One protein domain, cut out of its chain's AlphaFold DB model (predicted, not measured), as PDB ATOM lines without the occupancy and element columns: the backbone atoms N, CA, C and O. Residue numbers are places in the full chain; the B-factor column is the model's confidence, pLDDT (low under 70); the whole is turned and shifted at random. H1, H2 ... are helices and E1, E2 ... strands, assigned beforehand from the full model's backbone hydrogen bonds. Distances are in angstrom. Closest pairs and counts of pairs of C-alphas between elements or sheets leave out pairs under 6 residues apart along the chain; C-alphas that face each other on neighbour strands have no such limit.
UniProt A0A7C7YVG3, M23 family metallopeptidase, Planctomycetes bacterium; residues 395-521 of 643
ATOM      1  N   TRP A 395     -31.097   6.944  19.792       94.62
ATOM      2  CA  TRP A 395     -32.317   6.853  20.596       94.62
ATOM      3  C   TRP A 395     -32.659   5.368  20.817       94.62
ATOM      4  O   TRP A 395     -32.723   4.607  19.844       94.62
ATOM      5  N   PRO A 396     -32.729   4.910  22.079       96.12
ATOM      6  CA  PRO A 396     -32.607   3.492  22.411       96.12
ATOM      7  C   PRO A 396     -33.912   2.712  22.234       96.12
ATOM      8  O   PRO A 396     -34.987   3.273  22.018       96.12
ATOM      9  N   PHE A 397     -33.797   1.396  22.385       97.44
ATOM     10  CA  PHE A 397     -34.932   0.486  22.402       97.44
ATOM     11  C   PHE A 397     -35.769   0.658  23.672       97.44
ATOM     12  O   PHE A 397     -35.235   0.882  24.765       97.44
ATOM     13  N   GLY A 398     -37.084   0.520  23.518       95.56
ATOM     14  CA  GLY A 398     -38.064   0.474  24.599       95.56
ATOM     15  C   GLY A 398     -38.401   1.820  25.238       95.56
ATOM     16  O   GLY A 398     -39.227   1.850  26.138       95.56
ATOM     17  N   VAL A 399     -37.801   2.932  24.796       95.19
ATOM     18  CA  VAL A 399     -38.155   4.262  25.320       95.19
ATOM     19  C   VAL A 399     -39.563   4.655  24.896       95.19
ATOM     20  O   VAL A 399     -39.914   4.567  23.722       95.19
ATOM     21  N   HIS A 400     -40.348   5.148  25.848       94.06
ATOM     22  CA  HIS A 400     -41.728   5.561  25.624       94.06
ATOM     23  C   HIS A 400     -41.825   7.060  25.319       94.06
ATOM     24  O   HIS A 400     -42.039   7.878  26.213       94.06
ATOM     25  N   GLY A 401     -41.677   7.453  24.063       89.19
ATOM     26  CA  GLY A 401     -41.699   8.863  23.669       89.19
ATOM     27  C   GLY A 401     -41.690   9.018  22.158       89.19
ATOM     28  O   GLY A 401     -41.824   8.036  21.437       89.19
ATOM     29  N   GLY A 402     -41.590  10.248  21.649       83.44
ATOM     30  CA  GLY A 402     -41.408  10.499  20.209       83.44
ATOM     31  C   GLY A 402     -42.461   9.888  19.266       83.44
ATOM     32  O   GLY A 402     -42.179   9.697  18.087       83.44
ATOM     33  N   GLY A 403     -43.672   9.598  19.758       83.62
ATOM     34  CA  GLY A 403     -44.730   8.926  18.991       83.62
ATOM     35  C   GLY A 403     -44.858   7.419  19.238       83.62
ATOM     36  O   GLY A 403     -45.739   6.814  18.637       83.62
ATOM     37  N   HIS A 404     -44.054   6.860  20.146       87.56
ATOM     38  CA  HIS A 404     -44.082   5.464  20.583       87.56
ATOM     39  C   HIS A 404     -44.529   5.342  22.048       87.56
ATOM     40  O   HIS A 404     -43.710   5.046  22.924       87.56
ATOM     41  N   PRO A 405     -45.809   5.614  22.374       86.56
ATOM     42  CA  PRO A 405     -46.317   5.439  23.732       86.56
ATOM     43  C   PRO A 405     -46.294   3.989  24.230       86.56
ATOM     44  O   PRO A 405     -46.470   3.771  25.425       86.56
ATOM     45  N   GLU A 406     -46.103   3.029  23.330       84.38
ATOM     46  CA  GLU A 406     -45.911   1.599  23.566       84.38
ATOM     47  C   GLU A 406     -44.451   1.199  23.814       84.38
ATOM     48  O   GLU A 406     -44.206   0.056  24.167       84.38
ATOM     49  N   GLY A 407     -43.495   2.112  23.607       91.12
ATOM     50  CA  GLY A 407     -42.063   1.828  23.661       91.12
ATOM     51  C   GLY A 407     -41.446   1.673  22.268       91.12
ATOM     52  O   GLY A 407     -41.975   0.997  21.387       91.12
ATOM     53  N   HIS A 408     -40.302   2.317  22.051       94.50
ATOM     54  CA  HIS A 408     -39.632   2.369  20.754       94.50
ATOM     55  C   HIS A 408     -39.149   0.969  20.294       94.50
ATOM     56  O   HIS A 408     -38.315   0.360  20.972       94.50
ATOM     57  N   PRO A 409     -39.616   0.431  19.145       93.12
ATOM     58  CA  PRO A 409     -39.445  -0.984  18.776       93.12
ATOM     59  C   PRO A 409     -38.094  -1.323  18.113       93.12
ATOM     60  O   PRO A 409     -37.971  -2.330  17.412       93.12
ATOM     61  N   GLY A 410     -37.077  -0.485  18.308       96.19
ATOM     62  CA  GLY A 410     -35.753  -0.617  17.703       96.19
ATOM     63  C   GLY A 410     -34.789   0.423  18.259       96.19
ATOM     64  O   GLY A 410     -35.012   0.963  19.335       96.19
ATOM     65  N   ILE A 411     -33.714   0.715  17.533       97.31
ATOM     66  CA  ILE A 411     -32.825   1.840  17.845       97.31
ATOM     67  C   ILE A 411     -32.778   2.814  16.678       97.31
ATOM     68  O   ILE A 411     -32.692   2.416  15.520       97.31
ATOM     69  N   ASP A 412     -32.772   4.095  16.996       95.75
ATOM     70  CA  ASP A 412     -32.742   5.172  16.022       95.75
ATOM     71  C   ASP A 412     -31.337   5.756  16.019       95.75
ATOM     72  O   ASP A 412     -30.829   6.208  17.044       95.75
ATOM     73  N   ILE A 413     -30.680   5.707  14.864       96.12
ATOM     74  CA  ILE A 413     -29.277   6.095  14.721       96.12
ATOM     75  C   ILE A 413     -29.217   7.349  13.862       96.12
ATOM     76  O   ILE A 413     -29.778   7.379  12.765       96.12
ATOM     77  N   GLU A 414     -28.522   8.379  14.336       94.31
ATOM     78  CA  GLU A 414     -28.346   9.635  13.615       94.31
ATOM     79  C   GLU A 414     -27.080   9.595  12.731       94.31
ATOM     80  O   GLU A 414     -25.982   9.264  13.181       94.31
ATOM     81  N   TYR A 415     -27.220   9.940  11.447       95.69
ATOM     82  CA  TYR A 415     -26.187   9.808  10.414       95.69
ATOM     83  C   TYR A 415     -25.734  11.160   9.860       95.69
ATOM     84  O   TYR A 415     -26.532  12.061   9.589       95.69
ATOM     85  N   LYS A 416     -24.450  11.263   9.523       94.25
ATOM     86  CA  LYS A 416     -23.932  12.364   8.708       94.25
ATOM     87  C   LYS A 416     -24.525  12.347   7.302       94.25
ATOM     88  O   LYS A 416     -24.937  11.325   6.751       94.25
ATOM     89  N   ALA A 417     -24.512  13.516   6.667       91.12
ATOM     90  CA  ALA A 417     -24.907  13.647   5.272       91.12
ATOM     91  C   ALA A 417     -24.059  12.750   4.353       91.12
ATOM     92  O   ALA A 417     -22.837  12.880   4.313       91.12
ATOM     93  N   GLY A 418     -24.724  11.894   3.573       91.94
ATOM     94  CA  GLY A 418     -24.070  11.008   2.608       91.94
ATOM     95  C   GLY A 418     -23.471   9.733   3.204       91.94
ATOM     96  O   GLY A 418     -22.856   8.979   2.457       91.94
ATOM     97  N   ALA A 419     -23.655   9.476   4.503       97.00
ATOM     98  CA  ALA A 419     -23.270   8.209   5.112       97.00
ATOM     99  C   ALA A 419     -24.076   7.037   4.523       97.00
ATOM    100  O   ALA A 419     -25.224   7.198   4.088       97.00
ATOM    101  N   GLN A 420     -23.455   5.860   4.505       97.81
ATOM    102  CA  GLN A 420     -24.094   4.625   4.058       97.81
ATOM    103  C   GLN A 420     -24.820   3.943   5.212       97.81
ATOM    104  O   GLN A 420     -24.355   3.969   6.348       97.81
ATOM    105  N   VAL A 421     -25.932   3.292   4.879       98.38
ATOM    106  CA  VAL A 421     -26.583   2.323   5.764       98.38
ATOM    107  C   VAL A 421     -26.057   0.952   5.382       98.38
ATOM    108  O   VAL A 421     -26.154   0.549   4.217       98.38
ATOM    109  N   LEU A 422     -25.459   0.268   6.345       98.56
ATOM    110  CA  LEU A 422     -24.807  -1.020   6.161       98.56
ATOM    111  C   LEU A 422     -25.720  -2.149   6.636       98.56
ATOM    112  O   LEU A 422     -26.479  -1.982   7.588       98.56
ATOM    113  N   ALA A 423     -25.617  -3.310   6.000       98.50
ATOM    114  CA  ALA A 423     -26.227  -4.526   6.507       98.50
ATOM    115  C   ALA A 423     -25.595  -4.876   7.863       98.50
ATOM    116  O   ALA A 423     -24.382  -5.052   7.964       98.50
ATOM    117  N   ALA A 424     -26.418  -4.971   8.901       98.31
ATOM    118  CA  ALA A 424     -26.017  -5.361  10.247       98.31
ATOM    119  C   ALA A 424     -25.581  -6.833  10.325       98.31
ATOM    120  O   ALA A 424     -24.885  -7.213  11.250       98.31
ATOM    121  N   CYS A 425     -25.980  -7.682   9.384       97.25
ATOM    122  CA  CYS A 425     -25.576  -9.084   9.331       97.25
ATOM    123  C   CYS A 425     -25.724  -9.631   7.909       97.25
ATOM    124  O   CYS A 425     -26.266  -8.959   7.026       97.25
ATOM    125  N   ASP A 426     -25.245 -10.855   7.699       96.06
ATOM    126  CA  ASP A 426     -25.525 -11.629   6.494       96.06
ATOM    127  C   ASP A 426     -27.025 -11.947   6.401       96.06
ATOM    128  O   ASP A 426     -27.668 -12.224   7.414       96.06
ATOM    129  N   GLY A 427     -27.595 -11.945   5.196       95.25
ATOM    130  CA  GLY A 427     -28.999 -12.315   5.006       95.25
ATOM    131  C   GLY A 427     -29.536 -12.059   3.605       95.25
ATOM    132  O   GLY A 427     -28.827 -11.562   2.731       95.25
ATOM    133  N   GLU A 428     -30.810 -12.381   3.392       95.44
ATOM    134  CA  GLU A 428     -31.527 -12.095   2.146       95.44
ATOM    135  C   GLU A 428     -32.461 -10.893   2.313       95.44
ATOM    136  O   GLU A 428     -33.232 -10.813   3.269       95.44
ATOM    137  N   VAL A 429     -32.413  -9.948   1.376       96.19
ATOM    138  CA  VAL A 429     -33.360  -8.828   1.319       96.19
ATOM    139  C   VAL A 429     -34.705  -9.345   0.818       96.19
ATOM    140  O   VAL A 429     -34.838  -9.674  -0.358       96.19
ATOM    141  N   THR A 430     -35.718  -9.392   1.676       91.44
ATOM    142  CA  THR A 430     -37.035  -9.965   1.342       91.44
ATOM    143  C   THR A 430     -38.092  -8.915   1.023       91.44
ATOM    144  O   THR A 430     -39.084  -9.228   0.365       91.44
ATOM    145  N   SER A 431     -37.880  -7.660   1.422       91.69
ATOM    146  CA  SER A 431     -38.764  -6.548   1.067       91.69
ATOM    147  C   SER A 431     -37.992  -5.244   0.905       91.69
ATOM    148  O   SER A 431     -37.045  -4.966   1.641       91.69
ATOM    149  N   ILE A 432     -38.425  -4.447  -0.071       93.19
ATOM    150  CA  ILE A 432     -38.040  -3.049  -0.259       93.19
ATOM    151  C   ILE A 432     -39.323  -2.295  -0.595       93.19
ATOM    152  O   ILE A 432     -39.919  -2.537  -1.648       93.19
ATOM    153  N   ALA A 433     -39.743  -1.382   0.273       91.31
ATOM    154  CA  ALA A 433     -40.985  -0.635   0.105       91.31
ATOM    155  C   ALA A 433     -40.784   0.856   0.409       91.31
ATOM    156  O   ALA A 433     -39.915   1.205   1.205       91.31
ATOM    157  N   PRO A 434     -41.554   1.764  -0.214       90.94
ATOM    158  CA  PRO A 434     -41.627   3.142   0.253       90.94
ATOM    159  C   PRO A 434     -42.145   3.178   1.690       90.94
ATOM    160  O   PRO A 434     -43.138   2.515   1.992       90.94
ATOM    161  N   ASN A 435     -41.520   3.992   2.536       89.44
ATOM    162  CA  ASN A 435     -41.979   4.153   3.905       89.44
ATOM    163  C   ASN A 435     -43.374   4.799   3.939       89.44
ATOM    164  O   ASN A 435     -43.628   5.810   3.270       89.44
ATOM    165  N   SER A 436     -44.274   4.227   4.735       82.06
ATOM    166  CA  SER A 436     -45.678   4.648   4.827       82.06
ATOM    167  C   SER A 436     -45.877   5.972   5.575       82.06
ATOM    168  O   SER A 436     -46.866   6.665   5.330       82.06
ATOM    169  N   HIS A 437     -44.941   6.354   6.447       82.69
ATOM    170  CA  HIS A 437     -45.049   7.527   7.322       82.69
ATOM    171  C   HIS A 437     -44.225   8.729   6.830       82.69
ATOM    172  O   HIS A 437     -44.603   9.882   7.048       82.69
ATOM    173  N   PHE A 438     -43.134   8.482   6.102       84.62
ATOM    174  CA  PHE A 438     -42.159   9.479   5.673       84.62
ATOM    175  C   PHE A 438     -41.927   9.412   4.161       84.62
ATOM    176  O   PHE A 438     -41.100   8.655   3.650       84.62
ATOM    177  N   SER A 439     -42.644  10.273   3.434       86.56
ATOM    178  CA  SER A 439     -42.567  10.346   1.972       86.56
ATOM    179  C   SER A 439     -41.128  10.511   1.468       86.56
ATOM    180  O   SER A 439     -40.390  11.393   1.911       86.56
ATOM    181  N   GLY A 440     -40.742   9.670   0.505       86.88
ATOM    182  CA  GLY A 440     -39.408   9.677  -0.099       86.88
ATOM    183  C   GLY A 440     -38.349   8.877   0.666       86.88
ATOM    184  O   GLY A 440     -37.198   8.861   0.226       86.88
ATOM    185  N   ARG A 441     -38.725   8.216   1.768       93.06
ATOM    186  CA  ARG A 441     -37.895   7.234   2.477       93.06
ATOM    187  C   ARG A 441     -38.299   5.803   2.125       93.06
ATOM    188  O   ARG A 441     -39.345   5.587   1.509       93.06
ATOM    189  N   TRP A 442     -37.450   4.854   2.491       94.06
ATOM    190  CA  TRP A 442     -37.601   3.440   2.170       94.06
ATOM    191  C   TRP A 442     -37.443   2.563   3.405       94.06
ATOM    192  O   TRP A 442     -36.624   2.859   4.275       94.06
ATOM    193  N   ASP A 443     -38.177   1.456   3.385       94.44
ATOM    194  CA  ASP A 443     -38.093   0.366   4.343       94.44
ATOM    195  C   ASP A 443     -37.428  -0.812   3.644       94.44
ATOM    196  O   ASP A 443     -37.840  -1.218   2.550       94.44
ATOM    197  N   VAL A 444     -36.392  -1.357   4.271       96.06
ATOM    198  CA  VAL A 444     -35.699  -2.556   3.802       96.06
ATOM    199  C   VAL A 444     -35.812  -3.628   4.873       96.06
ATOM    200  O   VAL A 444     -35.486  -3.395   6.035       96.06
ATOM    201  N   ILE A 445     -36.260  -4.813   4.468       95.50
ATOM    202  CA  ILE A 445     -36.375  -5.983   5.337       95.50
ATOM    203  C   ILE A 445     -35.320  -7.000   4.920       95.50
ATOM    204  O   ILE A 445     -35.287  -7.437   3.768       95.50
ATOM    205  N   LEU A 446     -34.471  -7.369   5.873       95.94
ATOM    206  CA  LEU A 446     -33.438  -8.386   5.743       95.94
ATOM    207  C   LEU A 446     -33.803  -9.584   6.622       95.94
ATOM    208  O   LEU A 446     -34.081  -9.423   7.808       95.94
ATOM    209  N   VAL A 447     -33.766 -10.787   6.058       92.62
ATOM    210  CA  VAL A 447     -33.964 -12.042   6.791       92.62
ATOM    211  C   VAL A 447     -32.610 -12.745   6.898       92.62
ATOM    212  O   VAL A 447     -32.172 -13.363   5.924       92.62
ATOM    213  N   PRO A 448     -31.906 -12.636   8.042       91.12
ATOM    214  CA  PRO A 448     -30.630 -13.325   8.244       91.12
ATOM    215  C   PRO A 448     -30.797 -14.828   8.446       91.12
ATOM    216  O   PRO A 448     -29.924 -15.621   8.098       91.12
ATOM    217  N   ARG A 449     -31.921 -15.229   9.042       86.56
ATOM    218  CA  ARG A 449     -32.260 -16.621   9.324       86.56
ATOM    219  C   ARG A 449     -33.775 -16.757   9.513       86.56
ATOM    220  O   ARG A 449     -34.430 -15.766   9.836       86.56
ATOM    221  N   PRO A 450     -34.330 -17.962   9.318       77.25
ATOM    222  CA  PRO A 450     -35.709 -18.301   9.659       77.25
ATOM    223  C   PRO A 450     -36.279 -17.602  10.900       77.25
ATOM    224  O   PRO A 450     -35.710 -17.709  11.979       77.25
ATOM    225  N   GLY A 451     -37.412 -16.908  10.756       75.94
ATOM    226  CA  GLY A 451     -38.132 -16.289  11.880       75.94
ATOM    227  C   GLY A 451     -37.478 -15.062  12.512       75.94
ATOM    228  O   GLY A 451     -38.070 -14.483  13.424       75.94
ATOM    229  N   ILE A 452     -36.318 -14.637  12.009       86.69
ATOM    230  CA  ILE A 452     -35.627 -13.421  12.427       86.69
ATOM    231  C   ILE A 452     -35.666 -12.411  11.287       86.69
ATOM    232  O   ILE A 452     -35.362 -12.732  10.138       86.69
ATOM    233  N   VAL A 453     -36.007 -11.173  11.622       91.88
ATOM    234  CA  VAL A 453     -36.057 -10.053  10.686       91.88
ATOM    235  C   VAL A 453     -35.231  -8.898  11.233       91.88
ATOM    236  O   VAL A 453     -35.407  -8.495  12.380       91.88
ATOM    237  N   VAL A 454     -34.382  -8.325  10.383       96.50
ATOM    238  CA  VAL A 454     -33.729  -7.034  10.612       96.50
ATOM    239  C   VAL A 454     -34.382  -6.001   9.699       96.50
ATOM    240  O   VAL A 454     -34.352  -6.124   8.472       96.50
ATOM    241  N   GLN A 455     -35.003  -5.000  10.309       96.19
ATOM    242  CA  GLN A 455     -35.707  -3.914   9.641       96.19
ATOM    243  C   GLN A 455     -34.828  -2.666   9.633       96.19
ATOM    244  O   GLN A 455     -34.336  -2.243  10.676       96.19
ATOM    245  N   TYR A 456     -34.684  -2.057   8.460       97.69
ATOM    246  CA  TYR A 456     -34.074  -0.745   8.283       97.69
ATOM    247  C   TYR A 456     -35.167   0.200   7.800       97.69
ATOM    248  O   TYR A 456     -35.573   0.136   6.639       97.69
ATOM    249  N   ASP A 457     -35.670   1.037   8.699       94.62
ATOM    250  CA  ASP A 457     -36.709   2.018   8.393       94.62
ATOM    251  C   ASP A 457     -36.081   3.400   8.163       94.62
ATOM    252  O   ASP A 457     -34.969   3.700   8.608       94.62
ATOM    253  N   HIS A 458     -36.811   4.265   7.469       93.44
ATOM    254  CA  HIS A 458     -36.452   5.658   7.219       93.44
ATOM    255  C   HIS A 458     -35.176   5.818   6.385       93.44
ATOM    256  O   HIS A 458     -34.568   6.891   6.372       93.44
ATOM    257  N   MET A 459     -34.783   4.792   5.630       95.81
ATOM    258  CA  MET A 459     -33.622   4.883   4.756       95.81
ATOM    259  C   MET A 459     -33.839   5.922   3.652       95.81
ATOM    260  O   MET A 459     -34.957   6.193   3.204       95.81
ATOM    261  N   GLY A 460     -32.738   6.494   3.170       95.50
ATOM    262  CA  GLY A 460     -32.705   7.166   1.879       95.50
ATOM    263  C   GLY A 460     -32.843   6.168   0.725       95.50
ATOM    264  O   GLY A 460     -33.385   5.076   0.866       95.50
ATOM    265  N   ALA A 461     -32.340   6.538  -0.452       94.00
ATOM    266  CA  ALA A 461     -32.362   5.634  -1.599       94.00
ATOM    267  C   ALA A 461     -31.570   4.344  -1.317       94.00
ATOM    268  O   ALA A 461     -30.491   4.383  -0.715       94.00
ATOM    269  N   THR A 462     -32.077   3.215  -1.811       95.88
ATOM    270  CA  THR A 462     -31.363   1.936  -1.787       95.88
ATOM    271  C   THR A 462     -30.125   1.976  -2.689       95.88
ATOM    272  O   THR A 462     -30.048   2.733  -3.664       95.88
ATOM    273  N   ALA A 463     -29.108   1.190  -2.342       96.19
ATOM    274  CA  ALA A 463     -27.871   1.107  -3.104       96.19
ATOM    275  C   ALA A 463     -28.103   0.411  -4.454       96.19
ATOM    276  O   ALA A 463     -28.945  -0.477  -4.597       96.19
ATOM    277  N   ALA A 464     -27.323   0.801  -5.467       93.19
ATOM    278  CA  ALA A 464     -27.412   0.188  -6.785       93.19
ATOM    279  C   ALA A 464     -27.078  -1.312  -6.707       93.19
ATOM    280  O   ALA A 464     -26.012  -1.686  -6.228       93.19
ATOM    281  N   GLY A 465     -27.981  -2.155  -7.211       90.62
ATOM    282  CA  GLY A 465     -27.828  -3.612  -7.181       90.62
ATOM    283  C   GLY A 465     -28.464  -4.297  -5.970       90.62
ATOM    284  O   GLY A 465     -28.518  -5.521  -5.965       90.62
ATOM    285  N   ILE A 466     -28.994  -3.543  -5.000       97.19
ATOM    286  CA  ILE A 466     -29.840  -4.094  -3.939       97.19
ATOM    287  C   ILE A 466     -31.283  -4.166  -4.444       97.19
ATOM    288  O   ILE A 466     -31.895  -3.157  -4.794       97.19
ATOM    289  N   ALA A 467     -31.810  -5.383  -4.495       95.69
ATOM    290  CA  ALA A 467     -33.186  -5.708  -4.857       95.69
ATOM    291  C   ALA A 467     -33.726  -6.821  -3.948       95.69
ATOM    292  O   ALA A 467     -32.947  -7.529  -3.308       95.69
ATOM    293  N   VAL A 468     -35.046  -7.022  -3.929       94.00
ATOM    294  CA  VAL A 468     -35.645  -8.204  -3.289       94.00
ATOM    295  C   VAL A 468     -35.024  -9.481  -3.878       94.00
ATOM    296  O   VAL A 468     -34.891  -9.596  -5.097       94.00
ATOM    297  N   GLY A 469     -34.603 -10.402  -3.013       92.69
ATOM    298  CA  GLY A 469     -33.834 -11.606  -3.335       92.69
ATOM    299  C   GLY A 469     -32.310 -11.435  -3.285       92.69
ATOM    300  O   GLY A 469     -31.575 -12.386  -3.549       92.69
ATOM    301  N   SER A 470     -31.797 -10.236  -2.984       97.19
ATOM    302  CA  SER A 470     -30.347 -10.027  -2.853       97.19
ATOM    303  C   SER A 470     -29.833 -10.656  -1.568       97.19
ATOM    304  O   SER A 470     -30.289 -10.289  -0.488       97.19
ATOM    305  N   VAL A 471     -28.838 -11.537  -1.677       97.00
ATOM    306  CA  VAL A 471     -28.060 -12.008  -0.527       97.00
ATOM    307  C   VAL A 471     -26.940 -11.008  -0.261       97.00
ATOM    308  O   VAL A 471     -26.148 -10.705  -1.158       97.00
ATOM    309  N   VAL A 472     -26.896 -10.479   0.955       97.56
ATOM    310  CA  VAL A 472     -25.910  -9.498   1.414       97.56
ATOM    311  C   VAL A 472     -25.077 -10.075   2.549       97.56
ATOM    312  O   VAL A 472     -25.485 -11.032   3.206       97.56
ATOM    313  N   VAL A 473     -23.912  -9.474   2.770       96.62
ATOM    314  CA  VAL A 473     -23.031  -9.781   3.903       96.62
ATOM    315  C   VAL A 473     -22.955  -8.603   4.872       96.62
ATOM    316  O   VAL A 473     -23.156  -7.457   4.455       96.62
ATOM    317  N   GLU A 474     -22.635  -8.861   6.141       97.06
ATOM    318  CA  GLU A 474     -22.405  -7.822   7.154       97.06
ATOM    319  C   GLU A 474     -21.464  -6.728   6.616       97.06
ATOM    320  O   GLU A 474     -20.424  -6.994   6.005       97.06
ATOM    321  N   GLY A 475     -21.839  -5.466   6.827       97.44
ATOM    322  CA  GLY A 475     -21.079  -4.300   6.381       97.44
ATOM    323  C   GLY A 475     -21.285  -3.924   4.909       97.44
ATOM    324  O   GLY A 475     -20.780  -2.887   4.478       97.44
ATOM    325  N   GLN A 476     -22.028  -4.707   4.120       98.12
ATOM    326  CA  GLN A 476     -22.389  -4.322   2.755       98.12
ATOM    327  C   GLN A 476     -23.362  -3.137   2.766       98.12
ATOM    328  O   GLN A 476     -24.347  -3.135   3.498       98.12
ATOM    329  N   ALA A 477     -23.126  -2.135   1.917       97.94
ATOM    330  CA  ALA A 477     -24.031  -0.997   1.794       97.94
ATOM    331  C   ALA A 477     -25.402  -1.424   1.231       97.94
ATOM    332  O   ALA A 477     -25.494  -1.910   0.102       97.94
ATOM    333  N   LEU A 478     -26.460  -1.184   2.005       98.31
ATOM    334  CA  LEU A 478     -27.859  -1.374   1.607       98.31
ATOM    335  C   LEU A 478     -28.441  -0.124   0.949       98.31
ATOM    336  O   LEU A 478     -29.334  -0.204   0.105       98.31
ATOM    337  N   GLY A 479     -27.922   1.045   1.316       97.25
ATOM    338  CA  GLY A 479     -28.389   2.333   0.827       97.25
ATOM    339  C   GLY A 479     -27.701   3.486   1.532       97.25
ATOM    340  O   GLY A 479     -26.551   3.378   1.965       97.25
ATOM    341  N   TRP A 480     -28.413   4.600   1.629       97.12
ATOM    342  CA  TRP A 480     -27.885   5.857   2.148       97.12
ATOM    343  C   TRP A 480     -28.748   6.393   3.278       97.12
ATOM    344  O   TRP A 480     -29.955   6.151   3.311       97.12
ATOM    345  N   ALA A 481     -28.142   7.174   4.168       94.94
ATOM    346  CA  ALA A 481     -28.886   7.977   5.126       94.94
ATOM    347  C   ALA A 481     -29.902   8.885   4.398       94.94
ATOM    348  O   ALA A 481     -29.613   9.377   3.296       94.94
ATOM    349  N   PRO A 482     -31.088   9.135   4.977       93.56
ATOM    350  CA  PRO A 482     -32.108   9.947   4.328       93.56
ATOM    351  C   PRO A 482     -31.689  11.419   4.210       93.56
ATOM    352  O   PRO A 482     -30.725  11.895   4.817       93.56
ATOM    353  N   ALA A 483     -32.465  12.187   3.444       87.69
ATOM    354  CA  ALA A 483     -32.426  13.641   3.553       87.69
ATOM    355  C   ALA A 483     -32.897  14.074   4.962       87.69
ATOM    356  O   ALA A 483     -33.791  13.435   5.528       87.69
ATOM    357  N   PRO A 484     -32.325  15.149   5.537       80.75
ATOM    358  CA  PRO A 484     -32.654  15.561   6.897       80.75
ATOM    359  C   PRO A 484     -34.108  16.032   6.985       80.75
ATOM    360  O   PRO A 484     -34.536  16.869   6.189       80.75
ATOM    361  N   SER A 485     -34.854  15.519   7.963       72.75
ATOM    362  CA  SER A 485     -36.173  16.050   8.328       72.75
ATOM    363  C   SER A 485     -36.574  15.575   9.732       72.75
ATOM    364  O   SER A 485     -37.196  14.516   9.827       72.75
ATOM    365  N   PRO A 486     -36.250  16.314  10.817       73.75
ATOM    366  CA  PRO A 486     -35.323  17.454  10.905       73.75
ATOM    367  C   PRO A 486     -33.833  17.053  10.923       73.75
ATOM    368  O   PRO A 486     -32.971  17.884  10.651       73.75
ATOM    369  N   HIS A 487     -33.533  15.783  11.179       83.50
ATOM    370  CA  HIS A 487     -32.196  15.177  11.169       83.50
ATOM    371  C   HIS A 487     -32.229  13.884  10.329       83.50
ATOM    372  O   HIS A 487     -33.250  13.589   9.693       83.50
ATOM    373  N   ARG A 488     -31.095  13.182  10.202       92.31
ATOM    374  CA  ARG A 488     -30.960  11.997   9.336       92.31
ATOM    375  C   ARG A 488     -30.934  10.741  10.188       92.31
ATOM    376  O   ARG A 488     -29.871  10.338  10.640       92.31
ATOM    377  N   THR A 489     -32.095  10.139  10.370       93.50
ATOM    378  CA  THR A 489     -32.243   8.957  11.218       93.50
ATOM    379  C   THR A 489     -32.554   7.744  10.379       93.50
ATOM    380  O   THR A 489     -33.356   7.836   9.449       93.50
ATOM    381  N   VAL A 490     -31.939   6.623  10.727       96.00
ATOM    382  CA  VAL A 490     -32.373   5.301  10.279       96.00
ATOM    383  C   VAL A 490     -32.701   4.498  11.520       96.00
ATOM    384  O   VAL A 490     -31.890   4.438  12.448       96.00
ATOM    385  N   HIS A 491     -33.884   3.906  11.505       96.12
ATOM    386  CA  HIS A 491     -34.343   3.005  12.543       96.12
ATOM    387  C   HIS A 491     -33.837   1.598  12.231       96.12
ATOM    388  O   HIS A 491     -34.045   1.089  11.126       96.12
ATOM    389  N   LEU A 492     -33.192   0.967  13.203       98.00
ATOM    390  CA  LEU A 492     -32.819  -0.438  13.177       98.00
ATOM    391  C   LEU A 492     -33.752  -1.208  14.109       98.00
ATOM    392  O   LEU A 492     -33.618  -1.133  15.331       98.00
ATOM    393  N   GLY A 493     -34.658  -1.984  13.527       96.75
ATOM    394  CA  GLY A 493     -35.511  -2.921  14.253       96.75
ATOM    395  C   GLY A 493     -34.967  -4.343  14.158       96.75
ATOM    396  O   GLY A 493     -34.546  -4.780  13.084       96.75
ATOM    397  N   LEU A 494     -35.017  -5.090  15.258       95.56
ATOM    398  CA  LEU A 494     -34.820  -6.538  15.267       95.56
ATOM    399  C   LEU A 494     -36.129  -7.181  15.714       95.56
ATOM    400  O   LEU A 494     -36.705  -6.793  16.728       95.56
ATOM    401  N   ARG A 495     -36.615  -8.154  14.945       89.62
ATOM    402  CA  ARG A 495     -37.844  -8.881  15.260       89.62
ATOM    403  C   ARG A 495     -37.596 -10.375  15.250       89.62
ATOM    404  O   ARG A 495     -36.941 -10.890  14.343       89.62
ATOM    405  N   ALA A 496     -38.182 -11.059  16.218       82.25
ATOM    406  CA  ALA A 496     -38.206 -12.510  16.291       82.25
ATOM    407  C   ALA A 496     -39.659 -12.970  16.411       82.25
ATOM    408  O   ALA A 496     -40.392 -12.508  17.282       82.25
ATOM    409  N   ALA A 497     -40.094 -13.829  15.485       70.81
ATOM    410  CA  ALA A 497     -41.491 -14.264  15.373       70.81
ATOM    411  C   ALA A 497     -42.511 -13.097  15.339       70.81
ATOM    412  O   ALA A 497     -43.625 -13.217  15.842       70.81
ATOM    413  N   GLY A 498     -42.126 -11.963  14.746       72.25
ATOM    414  CA  GLY A 498     -42.942 -10.748  14.647       72.25
ATOM    415  C   GLY A 498     -42.801  -9.767  15.819       72.25
ATOM    416  O   GLY A 498     -43.069  -8.578  15.626       72.25
ATOM    417  N   GLN A 499     -42.313 -10.213  16.979       80.69
ATOM    418  CA  GLN A 499     -42.169  -9.372  18.172       80.69
ATOM    419  C   GLN A 499     -40.880  -8.536  18.124       80.69
ATOM    420  O   GLN A 499     -39.830  -9.081  17.762       80.69
ATOM    421  N   PRO A 500     -40.925  -7.230  18.458       88.00
ATOM    422  CA  PRO A 500     -39.732  -6.397  18.542       88.00
ATOM    423  C   PRO A 500     -38.872  -6.811  19.740       88.00
ATOM    424  O   PRO A 500     -39.365  -6.978  20.853       88.00
ATOM    425  N   ILE A 501     -37.573  -6.952  19.510       92.06
ATOM    426  CA  ILE A 501     -36.570  -7.264  20.533       92.06
ATOM    427  C   ILE A 501     -35.401  -6.294  20.392       92.06
ATOM    428  O   ILE A 501     -35.168  -5.756  19.306       92.06
ATOM    429  N   SER A 502     -34.656  -6.061  21.472       95.44
ATOM    430  CA  SER A 502     -33.548  -5.108  21.423       95.44
ATOM    431  C   SER A 502     -32.447  -5.602  20.480       95.44
ATOM    432  O   SER A 502     -31.883  -6.673  20.713       95.44
ATOM    433  N   PRO A 503     -32.064  -4.832  19.444       96.94
ATOM    434  CA  PRO A 503     -30.909  -5.172  18.616       96.94
ATOM    435  C   PRO A 503     -29.591  -5.147  19.404       96.94
ATOM    436  O   PRO A 503     -28.633  -5.816  19.019       96.94
ATOM    437  N   VAL A 504     -29.537  -4.376  20.501       96.50
ATOM    438  CA  VAL A 504     -28.330  -4.157  21.315       96.50
ATOM    439  C   VAL A 504     -27.862  -5.453  21.977       96.50
ATOM    440  O   VAL A 504     -26.658  -5.706  22.050       96.50
ATOM    441  N   ASP A 505     -28.802  -6.307  22.381       95.00
ATOM    442  CA  ASP A 505     -28.526  -7.572  23.072       95.00
ATOM    443  C   ASP A 505     -27.853  -8.614  22.154       95.00
ATOM    444  O   ASP A 505     -27.277  -9.591  22.632       95.00
ATOM    445  N   TYR A 506     -27.874  -8.378  20.836       95.62
ATOM    446  CA  TYR A 506     -27.342  -9.277  19.804       95.62
ATOM    447  C   TYR A 506     -26.187  -8.666  19.015       95.62
ATOM    448  O   TYR A 506     -25.826  -9.168  17.947       95.62
ATOM    449  N   LEU A 507     -25.587  -7.580  19.507       97.31
ATOM    450  CA  LEU A 507     -24.452  -6.974  18.825       97.31
ATOM    451  C   LEU A 507     -23.236  -7.908  18.825       97.31
ATOM    452  O   LEU A 507     -22.831  -8.467  19.845       97.31
ATOM    453  N   SER A 508     -22.596  -8.019  17.663       96.25
ATOM    454  CA  SER A 508     -21.273  -8.618  17.530       96.25
ATOM    455  C   SER A 508     -20.247  -7.806  18.337       96.25
ATOM    456  O   SER A 508     -20.472  -6.626  18.617       96.25
ATOM    457  N   PRO A 509     -19.070  -8.363  18.686       96.19
ATOM    458  CA  PRO A 509     -18.037  -7.598  19.387       96.19
ATOM    459  C   PRO A 509     -17.636  -6.296  18.672       96.19
ATOM    460  O   PRO A 509     -17.372  -5.289  19.326       96.19
ATOM    461  N   SER A 510     -17.611  -6.287  17.334       95.25
ATOM    462  CA  SER A 510     -17.381  -5.076  16.534       95.25
ATOM    463  C   SER A 510     -18.568  -4.113  16.587       95.25
ATOM    464  O   SER A 510     -18.356  -2.909  16.749       95.25
ATOM    465  N   GLY A 511     -19.799  -4.623  16.492       96.88
ATOM    466  CA  GLY A 511     -21.020  -3.834  16.658       96.88
ATOM    467  C   GLY A 511     -21.078  -3.150  18.024       96.88
ATOM    468  O   GLY A 511     -21.285  -1.941  18.095       96.88
ATOM    469  N   ALA A 512     -20.775  -3.883  19.097       97.25
ATOM    470  CA  ALA A 512     -20.758  -3.377  20.466       97.25
ATOM    471  C   ALA A 512     -19.767  -2.217  20.650       97.25
ATOM    472  O   ALA A 512     -20.097  -1.231  21.300       97.25
ATOM    473  N   VAL A 513     -18.580  -2.277  20.030       96.62
ATOM    474  CA  VAL A 513     -17.603  -1.172  20.079       96.62
ATOM    475  C   VAL A 513     -18.160   0.104  19.441       96.62
ATOM    476  O   VAL A 513     -18.011   1.187  20.011       96.62
ATOM    477  N   ILE A 514     -18.807  -0.008  18.277       95.94
ATOM    478  CA  ILE A 514     -19.422   1.146  17.601       95.94
ATOM    479  C   ILE A 514     -20.597   1.667  18.433       95.94
ATOM    480  O   ILE A 514     -20.666   2.865  18.698       95.94
ATOM    481  N   HIS A 515     -21.474   0.777  18.899       96.19
ATOM    482  CA  HIS A 515     -22.608   1.132  19.746       96.19
ATOM    483  C   HIS A 515     -22.160   1.867  21.012       96.19
ATOM    484  O   HIS A 515     -22.652   2.956  21.272       96.19
ATOM    485  N   SER A 516     -21.190   1.343  21.768       94.25
ATOM    486  CA  SER A 516     -20.685   1.996  22.983       94.25
ATOM    487  C   SER A 516     -20.123   3.391  22.713       94.25
ATOM    488  O   SER A 516     -20.335   4.300  23.517       94.25
ATOM    489  N   ALA A 517     -19.440   3.587  21.580       92.25
ATOM    490  CA  ALA A 517     -18.942   4.903  21.196       92.25
ATOM    491  C   ALA A 517     -20.093   5.897  20.962       92.25
ATOM    492  O   ALA A 517     -20.032   7.017  21.466       92.25
ATOM    493  N   LEU A 518     -21.156   5.480  20.266       92.38
ATOM    494  CA  LEU A 518     -22.348   6.305  20.031       92.38
ATOM    495  C   LEU A 518     -23.136   6.553  21.319       92.38
ATOM    496  O   LEU A 518     -23.450   7.695  21.645       92.38
ATOM    497  N   TRP A 519     -23.388   5.491  22.079       93.06
ATOM    498  CA  TRP A 519     -24.170   5.515  23.307       93.06
ATOM    499  C   TRP A 519     -23.578   6.444  24.364       93.06
ATOM    500  O   TRP A 519     -24.308   7.189  25.005       93.06
ATOM    501  N   SER A 520     -22.246   6.494  24.490       89.38
ATOM    502  CA  SER A 520     -21.574   7.414  25.426       89.38
ATOM    503  C   SER A 520     -21.858   8.900  25.160       89.38
ATOM    504  O   SER A 520     -21.683   9.745  26.041       89.38
ATOM    505  N   THR A 521     -22.306   9.217  23.944       86.88
ATOM    506  CA  THR A 521     -22.644  10.571  23.497       86.88
ATOM    507  C   THR A 521     -24.143  10.792  23.310       86.88
ATOM    508  O   THR A 521     -24.539  11.900  22.958       86.88
TER     509      THR A 521
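Overview. This is residues 395 to 521 of the 643 residues of the protein "M23 family metallopeptidase" of Planctomycetes bacterium (UniProt A0A7C7YVG3). A strongly twisted wall of four long antiparallel strands, E3, E4, E5 and E7, with short E1 and E8 along the far side of E7, has the small sheet E2 and E6 loosely over part of one face. Helix H2 lies outside the large sheet beyond short H1, residues 395 to 410 loop out beyond the E1 edge, and residues 460 to 476 form a long loop on the E3 side. The printed part has 127 residues, with eight named strands followed by two named helices; the class is mixed, and under half of the residues are in named elements. The whole is compact, with a radius of gyration of the C-alphas of 13.7 A, and rounded, spanning 35 by 30 by 27 A.

Arrangement. E3, residues 427 to 434, E4, residues 442 to 449, and E5, residues 452 to 459, form a meander, each strand the antiparallel neighbour of the one before, in two hairpins. N 430 and O 445 are 2.9 A apart, and N 454 and O 446 2.8 A, within hydrogen-bond range. E3 bends by 50 degrees at residue 430, and its residues 427 to 428 pair antiparallel with residues 471 to 472. E7, residues 489 to 496, is antiparallel to E5 at 165 degrees, with N 455 and O 493 at 2.8 A. On the other side of E7 are E1, residues 411 to 414, beside 489 to 492, and E8, residues 499 to 501, beside 494 to 496. N 492 and O 411 are 2.8 A apart, and N 501 and O 494 2.9 A; E7 and E8 form a hairpin. E2, residues 420 to 422, and E6, residues 477 to 480, make the antiparallel small sheet, with N 478 and O 421 at 2.8 A. The closest C-alphas of E5 and E6 are those of Met 459 and Trp 480, 6.4 A apart. H1, residues 503 to 506, only grazes the large sheet; H2, residues 509 to 519, is not on it. H1 and H2 are close but not clearly touching, C-alphas 504 and 512 being closest at 7.7 A. Every O i to N i+4 pair of H2 is within hydrogen-bond range; H1 is too short for one.

Along the chain. E7 measures 22.9 A from first to last C-alpha, E4 22.0 A, E3 20.5 A, E5 19.9 A and H2 15.0 A. E1 begins at C-alpha 411, (-32.825, 1.840, 17.845), E7 ends at C-alpha 496, (-38.206, -12.510, 16.291), and H2 ends at C-alpha 519, (-24.170, 5.515, 23.307).

Size, cuts and confidence. The C-alphas of Pro 405 and Gly 465, the two farthest apart, are 37.1 A apart. The printed part has no cut, and the link from E5 to E6 is long, with 17 residues. Mean pLDDT of the printed part is 92.5, and no printed residue is under 70.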